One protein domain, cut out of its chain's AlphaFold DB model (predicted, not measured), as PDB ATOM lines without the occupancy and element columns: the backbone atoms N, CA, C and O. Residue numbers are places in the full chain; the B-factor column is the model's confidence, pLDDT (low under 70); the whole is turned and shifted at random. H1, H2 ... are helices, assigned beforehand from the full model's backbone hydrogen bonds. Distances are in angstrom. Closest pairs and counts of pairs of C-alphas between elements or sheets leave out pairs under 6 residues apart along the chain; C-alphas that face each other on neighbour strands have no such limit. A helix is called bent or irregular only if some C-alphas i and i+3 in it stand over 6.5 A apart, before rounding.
ATOM      1  N   GLN A 355      23.708  -8.329 -19.838       88.88
ATOM      2  CA  GLN A 355      22.585  -8.987 -19.158       88.88
ATOM      3  C   GLN A 355      21.386  -9.231 -20.083       88.88
ATOM      4  O   GLN A 355      20.252  -9.333 -19.629       88.88
ATOM      5  N   VAL A 356      21.628  -9.359 -21.390       86.69
ATOM      6  CA  VAL A 356      20.575  -9.485 -22.412       86.69
ATOM      7  C   VAL A 356      19.652 -10.700 -22.222       86.69
ATOM      8  O   VAL A 356      18.510 -10.670 -22.663       86.69
ATOM      9  N   TYR A 357      20.089 -11.734 -21.492       88.50
ATOM     10  CA  TYR A 357      19.246 -12.876 -21.114       88.50
ATOM     11  C   TYR A 357      17.980 -12.440 -20.352       88.50
ATOM     12  O   TYR A 357      16.902 -12.960 -20.620       88.50
ATOM     13  N   LYS A 358      18.073 -11.403 -19.504       89.69
ATOM     14  CA  LYS A 358      16.914 -10.835 -18.793       89.69
ATOM     15  C   LYS A 358      15.879 -10.239 -19.746       89.69
ATOM     16  O   LYS A 358      14.687 -10.271 -19.462       89.69
ATOM     17  N   LEU A 359      16.323  -9.709 -20.889       84.94
ATOM     18  CA  LEU A 359      15.434  -9.180 -21.922       84.94
ATOM     19  C   LEU A 359      14.700 -10.304 -22.657       84.94
ATOM     20  O   LEU A 359      13.537 -10.137 -23.013       84.94
ATOM     21  N   PHE A 360      15.352 -11.449 -22.865       83.81
ATOM     22  CA  PHE A 360      14.759 -12.580 -23.580       83.81
ATOM     23  C   PHE A 360      13.569 -13.173 -22.830       83.81
ATOM     24  O   PHE A 360      12.542 -13.448 -23.449       83.81
ATOM     25  N   ASP A 361      13.670 -13.264 -21.503       80.38
ATOM     26  CA  ASP A 361      12.585 -13.751 -20.648       80.38
ATOM     27  C   ASP A 361      11.378 -12.799 -20.625       80.38
ATOM     28  O   ASP A 361      10.235 -13.238 -20.493       80.38
ATOM     29  N   LYS A 362      11.610 -11.489 -20.781       83.31
ATOM     30  CA  LYS A 362      10.552 -10.464 -20.757       83.31
ATOM     31  C   LYS A 362       9.934 -10.191 -22.121       83.31
ATOM     32  O   LYS A 362       8.732  -9.955 -22.217       83.31
ATOM     33  N   LYS A 363      10.736 -10.229 -23.185       81.06
ATOM     34  CA  LYS A 363      10.312  -9.939 -24.559       81.06
ATOM     35  C   LYS A 363      10.738 -11.067 -25.507       81.06
ATOM     36  O   LYS A 363      11.632 -10.862 -26.333       81.06
ATOM     37  N   PRO A 364      10.052 -12.229 -25.473       77.12
ATOM     38  CA  PRO A 364      10.361 -13.359 -26.353       77.12
ATOM     39  C   PRO A 364      10.355 -13.002 -27.847       77.12
ATOM     40  O   PRO A 364      11.124 -13.561 -28.626       77.12
ATOM     41  N   SER A 365       9.530 -12.029 -28.252       75.69
ATOM     42  CA  SER A 365       9.461 -11.551 -29.637       75.69
ATOM     43  C   SER A 365      10.753 -10.890 -30.126       75.69
ATOM     44  O   SER A 365      11.001 -10.891 -31.321       75.69
ATOM     45  N   LEU A 366      11.585 -10.344 -29.231       73.88
ATOM     46  CA  LEU A 366      12.848  -9.692 -29.600       73.88
ATOM     47  C   LEU A 366      14.024 -10.669 -29.709       73.88
ATOM     48  O   LEU A 366      15.084 -10.298 -30.215       73.88
ATOM     49  N   VAL A 367      13.862 -11.910 -29.237       81.06
ATOM     50  CA  VAL A 367      14.969 -12.871 -29.126       81.06
ATOM     51  C   VAL A 367      15.593 -13.156 -30.486       81.06
ATOM     52  O   VAL A 367      16.812 -13.138 -30.614       81.06
ATOM     53  N   LYS A 368      14.771 -13.351 -31.523       80.00
ATOM     54  CA  LYS A 368      15.243 -13.573 -32.897       80.00
ATOM     55  C   LYS A 368      16.152 -12.437 -33.378       80.00
ATOM     56  O   LYS A 368      17.260 -12.707 -33.840       80.00
ATOM     57  N   GLY A 369      15.684 -11.190 -33.280       69.06
ATOM     58  CA  GLY A 369      16.418 -10.016 -33.755       69.06
ATOM     59  C   GLY A 369      17.756  -9.848 -33.040       69.06
ATOM     60  O   GLY A 369      18.789  -9.694 -33.684       69.06
ATOM     61  N   ILE A 370      17.759  -9.992 -31.715       74.56
ATOM     62  CA  ILE A 370      18.975  -9.846 -30.911       74.56
ATOM     63  C   ILE A 370      19.964 -10.986 -31.181       74.56
ATOM     64  O   ILE A 370      21.162 -10.742 -31.291       74.56
ATOM     65  N   VAL A 371      19.493 -12.229 -31.331       80.38
ATOM     66  CA  VAL A 371      20.363 -13.355 -31.713       80.38
ATOM     67  C   VAL A 371      21.026 -13.084 -33.067       80.38
ATOM     68  O   VAL A 371      22.234 -13.274 -33.192       80.38
ATOM     69  N   ASN A 372      20.279 -12.595 -34.063       76.00
ATOM     70  CA  ASN A 372      20.850 -12.237 -35.366       76.00
ATOM     71  C   ASN A 372      21.906 -11.124 -35.242       76.00
ATOM     72  O   ASN A 372      23.008 -11.277 -35.765       76.00
ATOM     73  N   GLU A 373      21.616 -10.065 -34.480       72.50
ATOM     74  CA  GLU A 373      22.547  -8.961 -34.218       72.50
ATOM     75  C   GLU A 373      23.849  -9.457 -33.561       72.50
ATOM     76  O   GLU A 373      24.954  -9.086 -33.965       72.50
ATOM     77  N   MET A 374      23.744 -10.344 -32.567       80.12
ATOM     78  CA  MET A 374      24.907 -10.940 -31.906       80.12
ATOM     79  C   MET A 374      25.754 -11.762 -32.877       80.12
ATOM     80  O   MET A 374      26.982 -11.671 -32.853       80.12
ATOM     81  N   LEU A 375      25.117 -12.548 -33.747       80.75
ATOM     82  CA  LEU A 375      25.813 -13.340 -34.759       80.75
ATOM     83  C   LEU A 375      26.527 -12.451 -35.784       80.75
ATOM     84  O   LEU A 375      27.686 -12.716 -36.100       80.75
ATOM     85  N   ALA A 376      25.878 -11.381 -36.252       72.38
ATOM     86  CA  ALA A 376      26.470 -10.409 -37.173       72.38
ATOM     87  C   ALA A 376      27.703  -9.712 -36.568       72.38
ATOM     88  O   ALA A 376      28.685  -9.452 -37.263       72.38
ATOM     89  N   ASN A 377      27.689  -9.484 -35.253       74.19
ATOM     90  CA  ASN A 377      28.774  -8.849 -34.506       74.19
ATOM     91  C   ASN A 377      29.837  -9.832 -33.975       74.19
ATOM     92  O   ASN A 377      30.638  -9.459 -33.119       74.19
ATOM     93  N   ASN A 378      29.867 -11.080 -34.461       77.88
ATOM     94  CA  ASN A 378      30.784 -12.142 -34.010       77.88
ATOM     95  C   ASN A 378      30.707 -12.454 -32.500       77.88
ATOM     96  O   ASN A 378      31.673 -12.933 -31.910       77.88
ATOM     97  N   LYS A 379      29.554 -12.218 -31.869       81.81
ATOM     98  CA  LYS A 379      29.273 -12.533 -30.457       81.81
ATOM     99  C   LYS A 379      28.466 -13.825 -30.285       81.81
ATOM    100  O   LYS A 379      27.864 -14.046 -29.240       81.81
ATOM    101  N   GLY A 380      28.438 -14.691 -31.299       83.50
ATOM    102  CA  GLY A 380      27.656 -15.933 -31.282       83.50
ATOM    103  C   GLY A 380      27.984 -16.862 -30.109       83.50
ATOM    104  O   GLY A 380      27.078 -17.441 -29.521       83.50
ATOM    105  N   ASP A 381      29.252 -16.936 -29.700       88.31
ATOM    106  CA  ASP A 381      29.685 -17.791 -28.584       88.31
ATOM    107  C   ASP A 381      29.107 -17.348 -27.228       88.31
ATOM    108  O   ASP A 381      28.984 -18.150 -26.300       88.31
ATOM    109  N   GLU A 382      28.708 -16.078 -27.092       90.50
ATOM    110  CA  GLU A 382      28.067 -15.574 -25.876       90.50
ATOM    111  C   GLU A 382      26.674 -16.191 -25.658       90.50
ATOM    112  O   GLU A 382      26.205 -16.243 -24.517       90.50
ATOM    113  N   LEU A 383      26.047 -16.732 -26.713       91.62
ATOM    114  CA  LEU A 383      24.750 -17.409 -26.636       91.62
ATOM    115  C   LEU A 383      24.777 -18.628 -25.704       91.62
ATOM    116  O   LEU A 383      23.759 -18.920 -25.083       91.62
ATOM    117  N   LEU A 384      25.935 -19.276 -25.525       92.62
ATOM    118  CA  LEU A 384      26.111 -20.368 -24.557       92.62
ATOM    119  C   LEU A 384      25.804 -19.899 -23.129       92.62
ATOM    120  O   LEU A 384      24.991 -20.490 -22.424       92.62
ATOM    121  N   LYS A 385      26.411 -18.778 -22.719       90.75
ATOM    122  CA  LYS A 385      26.221 -18.201 -21.378       90.75
ATOM    123  C   LYS A 385      24.831 -17.607 -21.202       90.75
ATOM    124  O   LYS A 385      24.329 -17.550 -20.083       90.75
ATOM    125  N   ILE A 386      24.247 -17.096 -22.284       90.44
ATOM    126  CA  ILE A 386      22.881 -16.579 -22.275       90.44
ATOM    127  C   ILE A 386      21.909 -17.729 -22.030       90.44
ATOM    128  O   ILE A 386      21.129 -17.636 -21.091       90.44
ATOM    129  N   GLN A 387      22.019 -18.826 -22.783       92.62
ATOM    130  CA  GLN A 387      21.150 -19.993 -22.623       92.62
ATOM    131  C   GLN A 387      21.186 -20.554 -21.193       92.62
ATOM    132  O   GLN A 387      20.143 -20.904 -20.653       92.62
ATOM    133  N   GLU A 388      22.359 -20.597 -20.553       90.44
ATOM    134  CA  GLU A 388      22.506 -21.055 -19.161       90.44
ATOM    135  C   GLU A 388      21.782 -20.171 -18.133       90.44
ATOM    136  O   GLU A 388      21.434 -20.646 -17.051       90.44
ATOM    137  N   LYS A 389      21.602 -18.881 -18.436       89.81
ATOM    138  CA  LYS A 389      21.040 -17.881 -17.514       89.81
ATOM    139  C   LYS A 389      19.583 -17.534 -17.786       89.81
ATOM    140  O   LYS A 389      18.965 -16.904 -16.932       89.81
ATOM    141  N   MET A 390      19.069 -17.873 -18.964       86.69
ATOM    142  CA  MET A 390      17.668 -17.655 -19.307       86.69
ATOM    143  C   MET A 390      16.767 -18.542 -18.456       86.69
ATOM    144  O   MET A 390      17.043 -19.726 -18.253       86.69
ATOM    145  N   GLU A 391      15.653 -17.981 -18.002       85.62
ATOM    146  CA  GLU A 391      14.597 -18.762 -17.359       85.62
ATOM    147  C   GLU A 391      13.733 -19.487 -18.404       85.62
ATOM    148  O   GLU A 391      13.265 -20.607 -18.181       85.62
ATOM    149  N   SER A 392      13.533 -18.856 -19.564       83.62
ATOM    150  CA  SER A 392      12.709 -19.356 -20.662       83.62
ATOM    151  C   SER A 392      13.545 -19.960 -21.793       83.62
ATOM    152  O   SER A 392      14.647 -19.513 -22.098       83.62
ATOM    153  N   LYS A 393      13.013 -20.997 -22.453       86.50
ATOM    154  CA  LYS A 393      13.642 -21.568 -23.655       86.50
ATOM    155  C   LYS A 393      13.274 -20.756 -24.888       86.50
ATOM    156  O   LYS A 393      12.129 -20.332 -25.030       86.50
ATOM    157  N   SER A 394      14.220 -20.621 -25.812       90.19
ATOM    158  CA  SER A 394      13.989 -19.995 -27.113       90.19
ATOM    159  C   SER A 394      14.554 -20.872 -28.226       90.19
ATOM    160  O   SER A 394      15.765 -21.107 -28.224       90.19
TER     161      SER A 394
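What this domain is: This is residues 355 to 394 of the 462 residues of an uncharacterized protein of Bacillus cereus (UniProt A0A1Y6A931). The long helix H2 and the shorter H3 run opposite ways as two sides of an open, triangular frame, with residues 377 to 381 joining them at one end. The short H1 makes the third side, spanning from H3 towards the first end of H2, and the last residues, 390 to 394, fold back from H3 towards that same end of H2. The printed part has 40 residues with three named helices, in the order H1, H2, H3, and no named strand; its class is all helix. It is compact, with a radius of gyration of the C-alphas of 9.3 A, and spans 24 by 19 by 15 A.

How they stand to each other: H2, residues 364 to 376, is close to but not clearly touching H3, residues 382 to 389; their closest C-alphas, of Val 371 and Leu 383, are 7.8 A apart. These two helices stand at a shallow tilt of 31 degrees, opposite ways. H1, residues 357 to 362, is close to but not clearly touching H2, with the closest C-alphas, of Phe 360 and Val 367, 5.6 A apart, at a shallow tilt of 28 degrees, opposite ways. H1 and H3 only just touch, with 3 pairs of C-alphas within 8 A; the closest are those of Tyr 357 and Ile 386, 5.3 A apart. They run the same way at a steep tilt of 59 degrees. In H3 every O i to N i+4 pair is within hydrogen-bond range; in H1 1 of 2 and in H2 7 of 9 are.

Where its parts are: H2 is 19.6 A long, from C-alpha 364 at (10.361, -13.359, -26.353) to C-alpha 376. It is only just irregular: C-alphas 365 and 368 are 6.9 A apart. H3 is 11.2 A long and ends at C-alpha 389 at (21.040, -17.881, -17.514). H1 is 9.0 A long and begins at C-alpha 357 at (19.246, -12.876, -21.114).

The domain as a whole: The two C-alphas farthest apart, of Ala 376 and Glu 391, are 24.6 A apart. The printed part has no cut, and the links H1 to H2 and H2 to H3 are tight. The mean pLDDT of the printed part is 83.2, and residue 369 is the one residue under 70.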